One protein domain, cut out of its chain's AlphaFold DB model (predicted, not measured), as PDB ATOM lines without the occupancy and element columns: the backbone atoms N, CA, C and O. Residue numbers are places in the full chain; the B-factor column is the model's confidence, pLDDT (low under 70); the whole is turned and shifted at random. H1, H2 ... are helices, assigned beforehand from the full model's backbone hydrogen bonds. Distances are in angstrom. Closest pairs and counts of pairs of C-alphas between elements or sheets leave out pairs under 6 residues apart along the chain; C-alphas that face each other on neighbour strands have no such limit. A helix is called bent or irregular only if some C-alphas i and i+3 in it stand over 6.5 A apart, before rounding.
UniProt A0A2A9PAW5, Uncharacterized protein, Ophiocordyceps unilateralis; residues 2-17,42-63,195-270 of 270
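Overview. This is residues 2 to 17, 42 to 63 and 195 to 270 of the 270 residues of an uncharacterized protein of Ophiocordyceps unilateralis (UniProt A0A2A9PAW5). One helix, H1, runs through the middle of a loose ring made by the other helices, H2, H3, H4 and the bent H5, and crosses those it touches at about right angles. H2 and H4 cross on one side of H1, H3 packs on both of them, and H5 turns back from the end of H4 so that its arm H5b packs on H1. The printed part has 114 residues, with five named helices in the order H1, H2, H3, H4, H5 and no named strand; the class is all helix. The whole is compact, with a radius of gyration of the C-alphas of 13.9 A, and its C-alphas span 39 by 35 by 26 A.

Arrangement. H1, residues 4 to 16, and H4, residues 225 to 241, are the hubs, touching four other helices each. With residues 10 to 15 alone, H1 touches H2, residues 42 to 63, about perpendicular at 80 degrees; the closest C-alphas are those of Leu 14 and Asp 47, 5.4 A apart. H1 also touches H3, residues 196 to 212, about perpendicular at 78 degrees, with the C-alphas of Ser 13 and Phe 208 closest at 5.3 A. H1 touches H4 with residues 6 to 10 alone, about perpendicular at 84 degrees; the C-alphas of Leu 7 and Phe 232 are closest, at 6.1 A. H5, residues 243 to 266, was assigned as one helix by its hydrogen bonds but is bent: C-alphas 255 and 258 are 7.6 A apart, and its arms H5a, residues 243 to 255, and H5b, residues 258 to 266, stand at a steep tilt of 58 degrees. H5a is itself irregular, with C-alphas 244 and 247 7.1 A apart. H1 touches H5b, the C-alphas of Val 8 and Leu 260 being closest at 5.2 A, while H1 and H5a are only just apart, with their closest C-alphas at 8.1 A. H2 and H3 touch at a shallow tilt of 29 degrees, opposite ways, with the C-alphas of Val 58 and Val 197 closest at 5.7 A. H2 and H4 touch at a steep tilt of 50 degrees, opposite ways, with the C-alphas of Cys 52 and Cys 233 closest at 5.6 A. H3 and H4 touch, with the C-alphas of Leu 201 and Leu 225 closest at 6.5 A. H4 and H5a touch only at the corner, with the C-alphas of Val 239 and Lys 246 closest at 7.0 A. In H2, H3, H4 and H5b every O i to N i+4 pair is within hydrogen-bond range; in H1 it is 5 of 9 and in H5a 7 of 9.

Along the chain. H1 begins at C-alpha 4, (-50.073, 48.922, -40.096), and is 19.9 A long from first to last C-alpha. H2 measures 31.4 A, H3 24.3 A, H4 24.8 A, H5a 20.1 A and H5b 11.9 A. H2 begins at C-alpha 42, (-43.010, 44.434, -59.756), and H5b ends at C-alpha 266, (-45.238, 62.220, -37.917).

Size, cuts and confidence. The two C-alphas farthest apart, those of Glu 244 and Tyr 270, are 39.9 A apart. Residues 18 to 41 and 64 to 194 are not printed; the gaps are 13.2 A from C-alpha 17 to C-alpha 42 and 9.8 A from C-alpha 63 to C-alpha 195. Of the links that are printed whole, H3 to H4, residues 213 to 224, is long and H4 to H5 is tight. The mean pLDDT of the printed part is 76.6; residues 2 to 17, 243 and 267 to 270 are under 70.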
ATOM      1  N   LYS A   2     -52.482  48.695 -34.905       41.62
ATOM      2  CA  LYS A   2     -51.124  49.150 -34.516       41.62
ATOM      3  C   LYS A   2     -49.972  48.480 -35.296       41.62
ATOM      4  O   LYS A   2     -48.830  48.901 -35.187       41.62
ATOM      5  N   ASN A   3     -50.279  47.480 -36.129       40.19
ATOM      6  CA  ASN A   3     -49.298  46.772 -36.967       40.19
ATOM      7  C   ASN A   3     -49.181  47.356 -38.390       40.19
ATOM      8  O   ASN A   3     -48.325  46.929 -39.157       40.19
ATOM      9  N   SER A   4     -50.030  48.330 -38.749       45.00
ATOM     10  CA  SER A   4     -50.073  48.922 -40.096       45.00
ATOM     11  C   SER A   4     -48.933  49.910 -40.340       45.00
ATOM     12  O   SER A   4     -48.427  49.987 -41.453       45.00
ATOM     13  N   VAL A   5     -48.502  50.618 -39.290       42.25
ATOM     14  CA  VAL A   5     -47.529  51.723 -39.365       42.25
ATOM     15  C   VAL A   5     -46.094  51.231 -39.582       42.25
ATOM     16  O   VAL A   5     -45.233  52.003 -39.973       42.25
ATOM     17  N   PHE A   6     -45.805  49.937 -39.400       47.16
ATOM     18  CA  PHE A   6     -44.453  49.417 -39.634       47.16
ATOM     19  C   PHE A   6     -44.249  48.830 -41.033       47.16
ATOM     20  O   PHE A   6     -43.178  48.982 -41.619       47.16
ATOM     21  N   LEU A   7     -45.293  48.237 -41.622       49.78
ATOM     22  CA  LEU A   7     -45.269  47.795 -43.022       49.78
ATOM     23  C   LEU A   7     -44.833  48.951 -43.949       49.78
ATOM     24  O   LEU A   7     -44.129  48.743 -44.929       49.78
ATOM     25  N   VAL A   8     -45.153  50.178 -43.539       49.00
ATOM     26  CA  VAL A   8     -44.693  51.474 -44.056       49.00
ATOM     27  C   VAL A   8     -43.190  51.670 -44.076       49.00
ATOM     28  O   VAL A   8     -42.658  52.071 -45.102       49.00
ATOM     29  N   ALA A   9     -42.520  51.476 -42.938       45.12
ATOM     30  CA  ALA A   9     -41.123  51.849 -42.764       45.12
ATOM     31  C   ALA A   9     -40.245  51.003 -43.685       45.12
ATOM     32  O   ALA A   9     -39.282  51.503 -44.267       45.12
ATOM     33  N   VAL A  10     -40.655  49.747 -43.887       51.94
ATOM     34  CA  VAL A  10     -39.978  48.840 -44.803       51.94
ATOM     35  C   VAL A  10     -40.405  49.051 -46.249       51.94
ATOM     36  O   VAL A  10     -39.540  49.145 -47.105       51.94
ATOM     37  N   LEU A  11     -41.698  49.247 -46.548       51.34
ATOM     38  CA  LEU A  11     -42.151  49.597 -47.907       51.34
ATOM     39  C   LEU A  11     -41.507  50.873 -48.443       51.34
ATOM     40  O   LEU A  11     -41.360  51.055 -49.650       51.34
ATOM     41  N   ALA A  12     -41.137  51.770 -47.546       45.91
ATOM     42  CA  ALA A  12     -40.586  53.037 -47.927       45.91
ATOM     43  C   ALA A  12     -39.049  52.965 -48.085       45.91
ATOM     44  O   ALA A  12     -38.525  53.621 -48.987       45.91
ATOM     45  N   SER A  13     -38.347  52.041 -47.402       46.41
ATOM     46  CA  SER A  13     -36.947  51.703 -47.740       46.41
ATOM     47  C   SER A  13     -36.813  51.264 -49.206       46.41
ATOM     48  O   SER A  13     -35.841  51.607 -49.878       46.41
ATOM     49  N   LEU A  14     -37.847  50.616 -49.745       46.06
ATOM     50  CA  LEU A  14     -37.916  50.164 -51.141       46.06
ATOM     51  C   LEU A  14     -38.117  51.307 -52.137       46.06
ATOM     52  O   LEU A  14     -37.649  51.241 -53.266       46.06
ATOM     53  N   ALA A  15     -38.742  52.410 -51.723       42.03
ATOM     54  CA  ALA A  15     -38.881  53.582 -52.584       42.03
ATOM     55  C   ALA A  15     -37.532  54.292 -52.834       42.03
ATOM     56  O   ALA A  15     -37.381  54.972 -53.852       42.03
ATOM     57  N   SER A  16     -36.545  54.107 -51.945       43.69
ATOM     58  CA  SER A  16     -35.224  54.751 -52.029       43.69
ATOM     59  C   SER A  16     -34.222  54.041 -52.954       43.69
ATOM     60  O   SER A  16     -33.308  54.686 -53.460       43.69
ATOM     61  N   ALA A  17     -34.424  52.752 -53.259       38.72
ATOM     62  CA  ALA A  17     -33.688  52.043 -54.317       38.72
ATOM     63  C   ALA A  17     -34.265  52.325 -55.724       38.72
ATOM     64  O   ALA A  17     -33.706  51.932 -56.749       38.72
ATOM     65  N   LYS A  42     -44.031  45.483 -59.631       83.31
ATOM     66  CA  LYS A  42     -43.010  44.434 -59.756       83.31
ATOM     67  C   LYS A  42     -41.693  44.903 -59.148       83.31
ATOM     68  O   LYS A  42     -41.086  44.158 -58.388       83.31
ATOM     69  N   ARG A  43     -41.295  46.144 -59.427       85.25
ATOM     70  CA  ARG A  43     -40.084  46.743 -58.875       85.25
ATOM     71  C   ARG A  43     -40.135  46.850 -57.357       85.25
ATOM     72  O   ARG A  43     -39.229  46.356 -56.703       85.25
ATOM     73  N   LEU A  44     -41.229  47.371 -56.802       83.25
ATOM     74  CA  LEU A  44     -41.430  47.431 -55.355       83.25
ATOM     75  C   LEU A  44     -41.310  46.046 -54.698       83.25
ATOM     76  O   LEU A  44     -40.625  45.897 -53.692       83.25
ATOM     77  N   ILE A  45     -41.967  45.027 -55.257       83.81
ATOM     78  CA  ILE A  45     -41.909  43.658 -54.724       83.81
ATOM     79  C   ILE A  45     -40.488  43.089 -54.842       83.81
ATOM     80  O   ILE A  45     -40.017  42.416 -53.927       83.81
ATOM     81  N   ASN A  46     -39.787  43.360 -55.941       87.12
ATOM     82  CA  ASN A  46     -38.406  42.920 -56.125       87.12
ATOM     83  C   ASN A  46     -37.467  43.574 -55.112       87.12
ATOM     84  O   ASN A  46     -36.673  42.872 -54.489       87.12
ATOM     85  N   ASP A  47     -37.614  44.876 -54.882       86.31
ATOM     86  CA  ASP A  47     -36.853  45.595 -53.867       86.31
ATOM     87  C   ASP A  47     -37.167  45.019 -52.472       86.31
ATOM     88  O   ASP A  47     -36.254  44.800 -51.675       86.31
ATOM     89  N   ALA A  48     -38.440  44.704 -52.184       85.75
ATOM     90  CA  ALA A  48     -38.876  44.076 -50.930       85.75
ATOM     91  C   ALA A  48     -38.168  42.745 -50.685       85.75
ATOM     92  O   ALA A  48     -37.651  42.475 -49.598       85.75
ATOM     93  N   ASN A  49     -38.141  41.913 -51.724       87.88
ATOM     94  CA  ASN A  49     -37.496  40.612 -51.685       87.88
ATOM     95  C   ASN A  49     -35.984  40.760 -51.518       87.88
ATOM     96  O   ASN A  49     -35.392  40.033 -50.724       87.88
ATOM     97  N   LYS A  50     -35.369  41.729 -52.208       91.88
ATOM     98  CA  LYS A  50     -33.946  42.036 -52.062       91.88
ATOM     99  C   LYS A  50     -33.616  42.432 -50.624       91.88
ATOM    100  O   LYS A  50     -32.731  41.823 -50.036       91.88
ATOM    101  N   PHE A  51     -34.374  43.361 -50.036       90.69
ATOM    102  CA  PHE A  51     -34.209  43.753 -48.635       90.69
ATOM    103  C   PHE A  51     -34.276  42.541 -47.699       90.69
ATOM    104  O   PHE A  51     -33.393  42.359 -46.868       90.69
ATOM    105  N   CYS A  52     -35.286  41.681 -47.850       91.31
ATOM    106  CA  CYS A  52     -35.435  40.510 -46.989       91.31
ATOM    107  C   CYS A  52     -34.326  39.472 -47.162       91.31
ATOM    108  O   CYS A  52     -33.950  38.821 -46.189       91.31
ATOM    109  N   ASN A  53     -33.803  39.312 -48.374       93.00
ATOM    110  CA  ASN A  53     -32.671  38.430 -48.629       93.00
ATOM    111  C   ASN A  53     -31.386  38.984 -48.007       93.00
ATOM    112  O   ASN A  53     -30.673  38.238 -47.342       93.00
ATOM    113  N   ASP A  54     -31.119  40.280 -48.168       93.00
ATOM    114  CA  ASP A  54     -29.948  40.937 -47.580       93.00
ATOM    115  C   ASP A  54     -30.024  40.914 -46.043       93.00
ATOM    116  O   ASP A  54     -29.066  40.526 -45.378       93.00
ATOM    117  N   TYR A  55     -31.201  41.200 -45.478       91.19
ATOM    118  CA  TYR A  55     -31.460  41.112 -44.041       91.19
ATOM    119  C   TYR A  55     -31.192  39.706 -43.481       91.19
ATOM    120  O   TYR A  55     -30.542  39.569 -42.446       91.19
ATOM    121  N   ARG A  56     -31.654  38.651 -44.171       92.31
ATOM    122  CA  ARG A  56     -31.377  37.259 -43.776       92.31
ATOM    123  C   ARG A  56     -29.887  36.946 -43.824       92.31
ATOM    124  O   ARG A  56     -29.377  36.427 -42.847       92.31
ATOM    125  N   LYS A  57     -29.179  37.338 -44.889       92.00
ATOM    126  CA  LYS A  57     -27.727  37.115 -45.001       92.00
ATOM    127  C   LYS A  57     -26.957  37.722 -43.833       92.00
ATOM    128  O   LYS A  57     -26.143  37.035 -43.230       92.00
ATOM    129  N   VAL A  58     -27.237  38.982 -43.491       90.06
ATOM    130  CA  VAL A  58     -26.572  39.653 -42.361       90.06
ATOM    131  C   VAL A  58     -26.912  38.954 -41.044       90.06
ATOM    132  O   VAL A  58     -26.044  38.773 -40.193       90.06
ATOM    133  N   LYS A  59     -28.163  38.510 -40.880       89.19
ATOM    134  CA  LYS A  59     -28.596  37.756 -39.701       89.19
ATOM    135  C   LYS A  59     -27.889  36.405 -39.581       89.19
ATOM    136  O   LYS A  59     -27.407  36.088 -38.499       89.19
ATOM    137  N   ASP A  60     -27.788  35.655 -40.671       88.69
ATOM    138  CA  ASP A  60     -27.152  34.338 -40.702       88.69
ATOM    139  C   ASP A  60     -25.641  34.454 -40.446       88.69
ATOM    140  O   ASP A  60     -25.091  33.704 -39.644       88.69
ATOM    141  N   GLN A  61     -24.977  35.459 -41.033       86.44
ATOM    142  CA  GLN A  61     -23.565  35.767 -40.765       86.44
ATOM    143  C   GLN A  61     -23.318  36.125 -39.294       86.44
ATOM    144  O   GLN A  61     -22.349  35.669 -38.691       86.44
ATOM    145  N   ASN A  62     -24.219  36.903 -38.687       83.25
ATOM    146  CA  ASN A  62     -24.102  37.293 -37.284       83.25
ATOM    147  C   ASN A  62     -24.412  36.133 -36.313       83.25
ATOM    148  O   ASN A  62     -23.923  36.118 -35.185       83.25
ATOM    149  N   GLN A  63     -25.206  35.146 -36.740       74.12
ATOM    150  CA  GLN A  63     -25.460  33.917 -35.977       74.12
ATOM    151  C   GLN A  63     -24.319  32.896 -36.123       74.12
ATOM    152  O   GLN A  63     -23.953  32.256 -35.138       74.12
ATOM    153  N   ASN A 195     -24.655  44.425 -32.777       82.69
ATOM    154  CA  ASN A 195     -25.263  43.401 -33.610       82.69
ATOM    155  C   ASN A 195     -25.218  43.894 -35.062       82.69
ATOM    156  O   ASN A 195     -25.837  44.916 -35.375       82.69
ATOM    157  N   ALA A 196     -24.428  43.237 -35.919       88.50
ATOM    158  CA  ALA A 196     -24.178  43.714 -37.280       88.50
ATOM    159  C   ALA A 196     -25.501  43.925 -38.036       88.50
ATOM    160  O   ALA A 196     -25.636  44.846 -38.842       88.50
ATOM    161  N   VAL A 197     -26.516  43.132 -37.673       89.62
ATOM    162  CA  VAL A 197     -27.903  43.261 -38.122       89.62
ATOM    163  C   VAL A 197     -28.491  44.619 -37.750       89.62
ATOM    164  O   VAL A 197     -29.058  45.301 -38.603       89.62
ATOM    165  N   ARG A 198     -28.351  45.041 -36.492       89.56
ATOM    166  CA  ARG A 198     -28.864  46.323 -36.015       89.56
ATOM    167  C   ARG A 198     -28.203  47.489 -36.737       89.56
ATOM    168  O   ARG A 198     -28.916  48.361 -37.224       89.56
ATOM    169  N   LYS A 199     -26.872  47.490 -36.850       90.69
ATOM    170  CA  LYS A 199     -26.144  48.552 -37.559       90.69
ATOM    171  C   LYS A 199     -26.588  48.646 -39.023       90.69
ATOM    172  O   LYS A 199     -26.914  49.731 -39.498       90.69
ATOM    173  N   TRP A 200     -26.699  47.503 -39.704       91.69
ATOM    174  CA  TRP A 200     -27.193  47.431 -41.081       91.69
ATOM    175  C   TRP A 200     -28.619  47.988 -41.228       91.69
ATOM    176  O   TRP A 200     -28.911  48.725 -42.178       91.69
ATOM    177  N   LEU A 201     -29.506  47.681 -40.273       90.19
ATOM    178  CA  LEU A 201     -30.873  48.209 -40.233       90.19
ATOM    179  C   LEU A 201     -30.903  49.719 -39.970       90.19
ATOM    180  O   LEU A 201     -31.690  50.426 -40.600       90.19
ATOM    181  N   GLU A 202     -30.060  50.225 -39.069       89.62
ATOM    182  CA  GLU A 202     -29.955  51.654 -38.768       89.62
ATOM    183  C   GLU A 202     -29.471  52.454 -39.981       89.62
ATOM    184  O   GLU A 202     -30.049  53.492 -40.295       89.62
ATOM    185  N   GLU A 203     -28.468  51.964 -40.712       89.75
ATOM    186  CA  GLU A 203     -27.970  52.606 -41.937       89.75
ATOM    187  C   GLU A 203     -29.051  52.684 -43.025       89.75
ATOM    188  O   GLU A 203     -29.271  53.744 -43.621       89.75
ATOM    189  N   HIS A 204     -29.793  51.592 -43.240       88.12
ATOM    190  CA  HIS A 204     -30.913  51.573 -44.184       88.12
ATOM    191  C   HIS A 204     -32.039  52.518 -43.761       88.12
ATOM    192  O   HIS A 204     -32.580  53.256 -44.590       88.12
ATOM    193  N   ALA A 205     -32.374  52.531 -42.471       86.12
ATOM    194  CA  ALA A 205     -33.394  53.413 -41.927       86.12
ATOM    195  C   ALA A 205     -32.990  54.891 -42.051       86.12
ATOM    196  O   ALA A 205     -33.821  55.699 -42.460       86.12
ATOM    197  N   LYS A 206     -31.721  55.239 -41.792       86.19
ATOM    198  CA  LYS A 206     -31.173  56.597 -41.957       86.19
ATOM    199  C   LYS A 206     -31.202  57.069 -43.410       86.19
ATOM    200  O   LYS A 206     -31.642  58.180 -43.693       86.19
ATOM    201  N   LYS A 207     -30.779  56.225 -44.357       87.62
ATOM    202  CA  LYS A 207     -30.842  56.546 -45.796       87.62
ATOM    203  C   LYS A 207     -32.282  56.782 -46.261       87.62
ATOM    204  O   LYS A 207     -32.570  57.634 -47.108       87.62
ATOM    205  N   PHE A 208     -33.208  56.018 -45.700       82.31
ATOM    206  CA  PHE A 208     -34.616  56.167 -46.000       82.31
ATOM    207  C   PHE A 208     -35.210  57.453 -45.394       82.31
ATOM    208  O   PHE A 208     -35.881  58.214 -46.098       82.31
ATOM    209  N   THR A 209     -34.944  57.735 -44.116       82.31
ATOM    210  CA  THR A 209     -35.441  58.945 -43.442       82.31
ATOM    211  C   THR A 209     -34.882  60.210 -44.084       82.31
ATOM    212  O   THR A 209     -35.655  61.134 -44.318       82.31
ATOM    213  N   SER A 210     -33.600  60.243 -44.459       85.31
ATOM    214  CA  SER A 210     -32.982  61.417 -45.088       85.31
ATOM    215  C   SER A 210     -33.594  61.756 -46.449       85.31
ATOM    216  O   SER A 210     -33.866  62.920 -46.738       85.31
ATOM    217  N   SER A 211     -33.891  60.740 -47.264       84.81
ATOM    218  CA  SER A 211     -34.533  60.929 -48.572       84.81
ATOM    219  C   SER A 211     -36.024  61.265 -48.474       84.81
ATOM    220  O   SER A 211     -36.574  61.947 -49.341       84.81
ATOM    221  N   THR A 212     -36.703  60.787 -47.430       80.31
ATOM    222  CA  THR A 212     -38.172  60.793 -47.377       80.31
ATOM    223  C   THR A 212     -38.753  61.825 -46.414       80.31
ATOM    224  O   THR A 212     -39.830  62.364 -46.688       80.31
ATOM    225  N   CYS A 213     -38.039  62.119 -45.330       84.44
ATOM    226  CA  CYS A 213     -38.392  63.065 -44.277       84.44
ATOM    227  C   CYS A 213     -37.195  64.014 -44.006       84.44
ATOM    228  O   CYS A 213     -36.601  63.953 -42.926       84.44
ATOM    229  N   PRO A 214     -36.808  64.880 -44.960       84.25
ATOM    230  CA  PRO A 214     -35.664  65.773 -44.775       84.25
ATOM    231  C   PRO A 214     -35.857  66.677 -43.545       84.25
ATOM    232  O   PRO A 214     -36.951  67.193 -43.313       84.25
ATOM    233  N   GLY A 215     -34.795  66.844 -42.749       84.44
ATOM    234  CA  GLY A 215     -34.802  67.662 -41.528       84.44
ATOM    235  C   GLY A 215     -35.442  67.006 -40.296       84.44
ATOM    236  O   GLY A 215     -35.665  67.687 -39.300       84.44
ATOM    237  N   LYS A 216     -35.758  65.705 -40.352       79.25
ATOM    238  CA  LYS A 216     -36.307  64.931 -39.226       79.25
ATOM    239  C   LYS A 216     -35.461  63.690 -38.951       79.25
ATOM    240  O   LYS A 216     -35.919  62.563 -39.153       79.25
ATOM    241  N   GLU A 217     -34.217  63.896 -38.528       74.81
ATOM    242  CA  GLU A 217     -33.402  62.790 -38.026       74.81
ATOM    243  C   GLU A 217     -34.068  62.211 -36.778       74.81
ATOM    244  O   GLU A 217     -34.373  62.928 -35.827       74.81
ATOM    245  N   LYS A 218     -34.370  60.913 -36.823       74.62
ATOM    246  CA  LYS A 218     -34.928  60.189 -35.686       74.62
ATOM    247  C   LYS A 218     -33.808  59.464 -34.970       74.62
ATOM    248  O   LYS A 218     -32.988  58.818 -35.624       74.62
ATOM    249  N   ASP A 219     -33.846  59.504 -33.646       82.62
ATOM    250  CA  ASP A 219     -33.078  58.554 -32.862       82.62
ATOM    251  C   ASP A 219     -33.672  57.150 -33.067       82.62
ATOM    252  O   ASP A 219     -34.837  56.885 -32.769       82.62
ATOM    253  N   LEU A 220     -32.870  56.261 -33.649       83.50
ATOM    254  CA  LEU A 220     -33.236  54.872 -33.905       83.50
ATOM    255  C   LEU A 220     -32.803  53.945 -32.759       83.50
ATOM    256  O   LEU A 220     -33.108  52.753 -32.803       83.50
ATOM    257  N   SER A 221     -32.124  54.466 -31.728       83.38
ATOM    258  CA  SER A 221     -31.575  53.691 -30.607       83.38
ATOM    259  C   SER A 221     -32.652  52.923 -29.828       83.38
ATOM    260  O   SER A 221     -32.449  51.777 -29.426       83.38
ATOM    261  N   THR A 222     -33.850  53.487 -29.699       83.06
ATOM    262  CA  THR A 222     -34.975  52.870 -28.978       83.06
ATOM    263  C   THR A 222     -35.896  52.055 -29.884       83.06
ATOM    264  O   THR A 222     -36.798  51.362 -29.410       83.06
ATOM    265  N   PHE A 223     -35.685  52.110 -31.199       81.31
ATOM    266  CA  PHE A 223     -36.603  51.519 -32.157       81.31
ATOM    267  C   PHE A 223     -36.334  50.011 -32.315       81.31
ATOM    268  O   PHE A 223     -35.186  49.613 -32.536       81.31
ATOM    269  N   PRO A 224     -37.359  49.137 -32.239       85.31
ATOM    270  CA  PRO A 224     -37.181  47.684 -32.303       85.31
ATOM    271  C   PRO A 224     -36.970  47.199 -33.750       85.31
ATOM    272  O   PRO A 224     -37.757  46.421 -34.285       85.31
ATOM    273  N   LEU A 225     -35.913  47.679 -34.412       86.44
ATOM    274  CA  LEU A 225     -35.655  47.489 -35.846       86.44
ATOM    275  C   LEU A 225     -35.699  46.014 -36.281       86.44
ATOM    276  O   LEU A 225     -36.356  45.685 -37.267       86.44
ATOM    277  N   GLU A 226     -35.054  45.116 -35.534       86.69
ATOM    278  CA  GLU A 226     -34.963  43.689 -35.882       86.69
ATOM    279  C   GLU A 226     -36.303  42.960 -35.814       86.69
ATOM    280  O   GLU A 226     -36.685  42.274 -36.764       86.69
ATOM    281  N   GLN A 227     -37.049  43.124 -34.710       86.00
ATOM    282  CA  GLN A 227     -38.397  42.554 -34.563       86.00
ATOM    283  C   GLN A 227     -39.236  42.896 -35.791       86.00
ATOM    284  O   GLN A 227     -39.969  42.079 -36.345       86.00
ATOM    285  N   ARG A 228     -39.086  44.129 -36.234       82.88
ATOM    286  CA  ARG A 228     -39.934  44.691 -37.245       82.88
ATOM    287  C   ARG A 228     -39.506  44.346 -38.672       82.88
ATOM    288  O   ARG A 228     -40.363  44.108 -39.523       82.88
ATOM    289  N   ALA A 229     -38.205  44.207 -38.921       85.94
ATOM    290  CA  ALA A 229     -37.694  43.584 -40.140       85.94
ATOM    291  C   ALA A 229     -38.177  42.124 -40.266       85.94
ATOM    292  O   ALA A 229     -38.622  41.710 -41.340       85.94
ATOM    293  N   ASN A 230     -38.192  41.364 -39.160       86.94
ATOM    294  CA  ASN A 230     -38.740  40.000 -39.137       86.94
ATOM    295  C   ASN A 230     -40.245  39.975 -39.469       86.94
ATOM    296  O   ASN A 230     -40.679  39.168 -40.297       86.94
ATOM    297  N   GLU A 231     -41.039  40.859 -38.854       85.12
ATOM    298  CA  GLU A 231     -42.478  40.996 -39.132       85.12
ATOM    299  C   GLU A 231     -42.733  41.294 -40.616       85.12
ATOM    300  O   GLU A 231     -43.565  40.636 -41.248       85.12
ATOM    301  N   PHE A 232     -41.974  42.229 -41.195       85.06
ATOM    302  CA  PHE A 232     -42.090  42.579 -42.606       85.06
ATOM    303  C   PHE A 232     -41.782  41.399 -43.523       85.06
ATOM    304  O   PHE A 232     -42.608  41.051 -44.367       85.06
ATOM    305  N   CYS A 233     -40.630  40.750 -43.350       87.31
ATOM    306  CA  CYS A 233     -40.235  39.652 -44.230       87.31
ATOM    307  C   CYS A 233     -41.163  38.441 -44.111       87.31
ATOM    308  O   CYS A 233     -41.420  37.753 -45.101       87.31
ATOM    309  N   THR A 234     -41.739  38.220 -42.928       86.81
ATOM    310  CA  THR A 234     -42.789  37.216 -42.723       86.81
ATOM    311  C   THR A 234     -44.068  37.585 -43.479       86.81
ATOM    312  O   THR A 234     -44.650  36.741 -44.160       86.81
ATOM    313  N   GLY A 235     -44.503  38.845 -43.398       82.81
ATOM    314  CA  GLY A 235     -45.661  39.345 -44.142       82.81
ATOM    315  C   GLY A 235     -45.468  39.262 -45.657       82.81
ATOM    316  O   GLY A 235     -46.342  38.763 -46.365       82.81
ATOM    317  N   LEU A 236     -44.297  39.669 -46.152       83.81
ATOM    318  CA  LEU A 236     -43.943  39.612 -47.569       83.81
ATOM    319  C   LEU A 236     -43.935  38.173 -48.098       83.81
ATOM    320  O   LEU A 236     -44.440  37.912 -49.189       83.81
ATOM    321  N   SER A 237     -43.428  37.221 -47.310       85.25
ATOM    322  CA  SER A 237     -43.464  35.802 -47.672       85.25
ATOM    323  C   SER A 237     -44.892  35.303 -47.894       85.25
ATOM    324  O   SER A 237     -45.127  34.556 -48.840       85.25
ATOM    325  N   LYS A 238     -45.853  35.741 -47.068       81.62
ATOM    326  CA  LYS A 238     -47.273  35.400 -47.246       81.62
ATOM    327  C   LYS A 238     -47.825  36.011 -48.530       81.62
ATOM    328  O   LYS A 238     -48.470  35.317 -49.301       81.62
ATOM    329  N   VAL A 239     -47.516  37.277 -48.809       78.69
ATOM    330  CA  VAL A 239     -47.929  37.939 -50.060       78.69
ATOM    331  C   VAL A 239     -47.396  37.207 -51.294       78.69
ATOM    332  O   VAL A 239     -48.133  37.005 -52.254       78.69
ATOM    333  N   ASN A 240     -46.137  36.772 -51.272       78.19
ATOM    334  CA  ASN A 240     -45.532  36.073 -52.405       78.19
ATOM    335  C   ASN A 240     -46.175  34.708 -52.698       78.19
ATOM    336  O   ASN A 240     -46.121  34.261 -53.846       78.19
ATOM    337  N   GLN A 241     -46.793  34.063 -51.703       81.31
ATOM    338  CA  GLN A 241     -47.523  32.806 -51.895       81.31
ATOM    339  C   GLN A 241     -48.806  33.006 -52.717       81.31
ATOM    340  O   GLN A 241     -49.156  32.151 -53.529       81.31
ATOM    341  N   TYR A 242     -49.469  34.159 -52.588       77.75
ATOM    342  CA  TYR A 242     -50.697  34.469 -53.318       77.75
ATOM    343  C   TYR A 242     -50.384  35.176 -54.643       77.75
ATOM    344  O   TYR A 242     -50.409  36.404 -54.750       77.75
ATOM    345  N   LYS A 243     -50.087  34.395 -55.693       69.12
ATOM    346  CA  LYS A 243     -49.802  34.927 -57.044       69.12
ATOM    347  C   LYS A 243     -50.920  35.836 -57.580       69.12
ATOM    348  O   LYS A 243     -50.606  36.826 -58.238       69.12
ATOM    349  N   GLU A 244     -52.180  35.532 -57.271       70.31
ATOM    350  CA  GLU A 244     -53.356  36.295 -57.723       70.31
ATOM    351  C   GLU A 244     -53.591  37.584 -56.915       70.31
ATOM    352  O   GLU A 244     -54.120  38.562 -57.442       70.31
ATOM    353  N   ASP A 245     -53.108  37.656 -55.670       72.81
ATOM    354  CA  ASP A 245     -53.317  38.820 -54.800       72.81
ATOM    355  C   ASP A 245     -52.233  39.894 -54.934       72.81
ATOM    356  O   ASP A 245     -52.328  40.952 -54.304       72.81
ATOM    357  N   LYS A 246     -51.230  39.692 -55.802       73.56
ATOM    358  CA  LYS A 246     -50.188  40.701 -56.054       73.56
ATOM    359  C   LYS A 246     -50.798  42.051 -56.418       73.56
ATOM    360  O   LYS A 246     -50.391  43.061 -55.856       73.56
ATOM    361  N   GLN A 247     -51.823  42.070 -57.275       76.31
ATOM    362  CA  GLN A 247     -52.515  43.311 -57.643       76.31
ATOM    363  C   GLN A 247     -53.182  43.996 -56.445       76.31
ATOM    364  O   GLN A 247     -53.082  45.213 -56.327       76.31
ATOM    365  N   LYS A 248     -53.804  43.244 -55.527       78.25
ATOM    366  CA  LYS A 248     -54.423  43.821 -54.322       78.25
ATOM    367  C   LYS A 248     -53.379  44.450 -53.408       78.25
ATOM    368  O   LYS A 248     -53.613  45.530 -52.876       78.25
ATOM    369  N   VAL A 249     -52.210  43.821 -53.273       76.06
ATOM    370  CA  VAL A 249     -51.096  44.398 -52.509       76.06
ATOM    371  C   VAL A 249     -50.562  45.655 -53.187       76.06
ATOM    372  O   VAL A 249     -50.371  46.661 -52.509       76.06
ATOM    373  N   CYS A 250     -50.406  45.653 -54.513       79.75
ATOM    374  CA  CYS A 250     -50.028  46.856 -55.258       79.75
ATOM    375  C   CYS A 250     -51.014  48.007 -55.020       79.75
ATOM    376  O   CYS A 250     -50.590  49.135 -54.768       79.75
ATOM    377  N   SER A 251     -52.319  47.728 -55.097       78.88
ATOM    378  CA  SER A 251     -53.373  48.723 -54.883       78.88
ATOM    379  C   SER A 251     -53.363  49.242 -53.450       78.88
ATOM    380  O   SER A 251     -53.348  50.451 -53.243       78.88
ATOM    381  N   TYR A 252     -53.249  48.352 -52.462       76.94
ATOM    382  CA  TYR A 252     -53.163  48.745 -51.059       76.94
ATOM    383  C   TYR A 252     -51.946  49.633 -50.789       76.94
ATOM    384  O   TYR A 252     -52.079  50.691 -50.171       76.94
ATOM    385  N   VAL A 253     -50.760  49.246 -51.273       76.38
ATOM    386  CA  VAL A 253     -49.551  50.058 -51.095       76.38
ATOM    387  C   VAL A 253     -49.706  51.397 -51.800       76.38
ATOM    388  O   VAL A 253     -49.360  52.415 -51.221       76.38
ATOM    389  N   ARG A 254     -50.266  51.430 -53.011       77.50
ATOM    390  CA  ARG A 254     -50.517  52.671 -53.753       77.50
ATOM    391  C   ARG A 254     -51.427  53.625 -52.987       77.50
ATOM    392  O   ARG A 254     -51.070  54.784 -52.812       77.50
ATOM    393  N   GLU A 255     -52.574  53.138 -52.529       77.31
ATOM    394  CA  GLU A 255     -53.587  53.946 -51.841       77.31
ATOM    395  C   GLU A 255     -53.104  54.461 -50.485       77.31
ATOM    396  O   GLU A 255     -53.561  55.501 -50.004       77.31
ATOM    397  N   ASN A 256     -52.176  53.735 -49.862       73.62
ATOM    398  CA  ASN A 256     -51.709  54.060 -48.528       73.62
ATOM    399  C   ASN A 256     -50.312  54.690 -48.519       73.62
ATOM    400  O   ASN A 256     -50.005  55.358 -47.546       73.62
ATOM    401  N   LYS A 257     -49.490  54.591 -49.573       77.94
ATOM    402  CA  LYS A 257     -48.078  55.038 -49.589       77.94
ATOM    403  C   LYS A 257     -47.868  56.417 -48.968       77.94
ATOM    404  O   LYS A 257     -46.979  56.567 -48.137       77.94
ATOM    405  N   ASP A 258     -48.677  57.403 -49.341       77.25
ATOM    406  CA  ASP A 258     -48.524  58.769 -48.832       77.25
ATOM    407  C   ASP A 258     -48.982  58.908 -47.377       77.25
ATOM    408  O   ASP A 258     -48.341  59.617 -46.601       77.25
ATOM    409  N   LYS A 259     -50.038  58.189 -46.973       76.06
ATOM    410  CA  LYS A 259     -50.482  58.120 -45.570       76.06
ATOM    411  C   LYS A 259     -49.421  57.463 -44.703       76.06
ATOM    412  O   LYS A 259     -49.044  58.013 -43.680       76.06
ATOM    413  N   LEU A 260     -48.899  56.339 -45.175       71.38
ATOM    414  CA  LEU A 260     -47.837  55.573 -44.552       71.38
ATOM    415  C   LEU A 260     -46.587  56.463 -44.412       71.38
ATOM    416  O   LEU A 260     -46.113  56.701 -43.305       71.38
ATOM    417  N   LYS A 261     -46.120  57.089 -45.499       76.75
ATOM    418  CA  LYS A 261     -45.018  58.064 -45.460       76.75
ATOM    419  C   LYS A 261     -45.274  59.187 -44.447       76.75
ATOM    420  O   LYS A 261     -44.380  59.531 -43.675       76.75
ATOM    421  N   ALA A 262     -46.479  59.754 -44.431       78.69
ATOM    422  CA  ALA A 262     -46.837  60.821 -43.507       78.69
ATOM    423  C   ALA A 262     -46.845  60.354 -42.044       78.69
ATOM    424  O   ALA A 262     -46.339  61.081 -41.197       78.69
ATOM    425  N   GLU A 263     -47.377  59.170 -41.739       76.38
ATOM    426  CA  GLU A 263     -47.353  58.570 -40.396       76.38
ATOM    427  C   GLU A 263     -45.918  58.348 -39.924       76.38
ATOM    428  O   GLU A 263     -45.541  58.813 -38.847       76.38
ATOM    429  N   PHE A 264     -45.074  57.771 -40.782       73.56
ATOM    430  CA  PHE A 264     -43.663  57.566 -40.476       73.56
ATOM    431  C   PHE A 264     -42.944  58.886 -40.162       73.56
ATOM    432  O   PHE A 264     -42.229  58.978 -39.161       73.56
ATOM    433  N   CYS A 265     -43.181  59.945 -40.942       79.50
ATOM    434  CA  CYS A 265     -42.604  61.264 -40.665       79.50
ATOM    435  C   CYS A 265     -43.297  62.026 -39.502       79.50
ATOM    436  O   CYS A 265     -42.795  63.084 -39.099       79.50
ATOM    437  N   LYS A 266     -44.457  61.569 -38.995       77.19
ATOM    438  CA  LYS A 266     -45.238  62.220 -37.917       77.19
ATOM    439  C   LYS A 266     -44.959  61.655 -36.528       77.19
ATOM    440  O   LYS A 266     -44.983  62.433 -35.580       77.19
ATOM    441  N   GLU A 267     -44.663  60.363 -36.389       63.03
ATOM    442  CA  GLU A 267     -44.337  59.719 -35.098       63.03
ATOM    443  C   GLU A 267     -42.940  60.124 -34.564       63.03
ATOM    444  O   GLU A 267     -42.118  59.273 -34.246       63.03
ATOM    445  N   GLY A 268     -42.600  61.414 -34.582       51.62
ATOM    446  CA  GLY A 268     -41.288  61.951 -34.193       51.62
ATOM    447  C   GLY A 268     -41.309  62.874 -32.973       51.62
ATOM    448  O   GLY A 268     -40.295  63.499 -32.705       51.62
ATOM    449  N   ASN A 269     -42.436  62.981 -32.264       45.78
ATOM    450  CA  ASN A 269     -42.547  63.731 -31.006       45.78
ATOM    451  C   ASN A 269     -42.858  62.773 -29.842       45.78
ATOM    452  O   ASN A 269     -43.890  62.921 -29.187       45.78
ATOM    453  N   TYR A 270     -42.017  61.761 -29.639       41.47
ATOM    454  CA  TYR A 270     -42.048  60.926 -28.437       41.47
ATOM    455  C   TYR A 270     -40.701  60.999 -27.740       41.47
ATOM    456  O   TYR A 270     -39.687  60.937 -28.469       41.47
TER     457      TYR A 270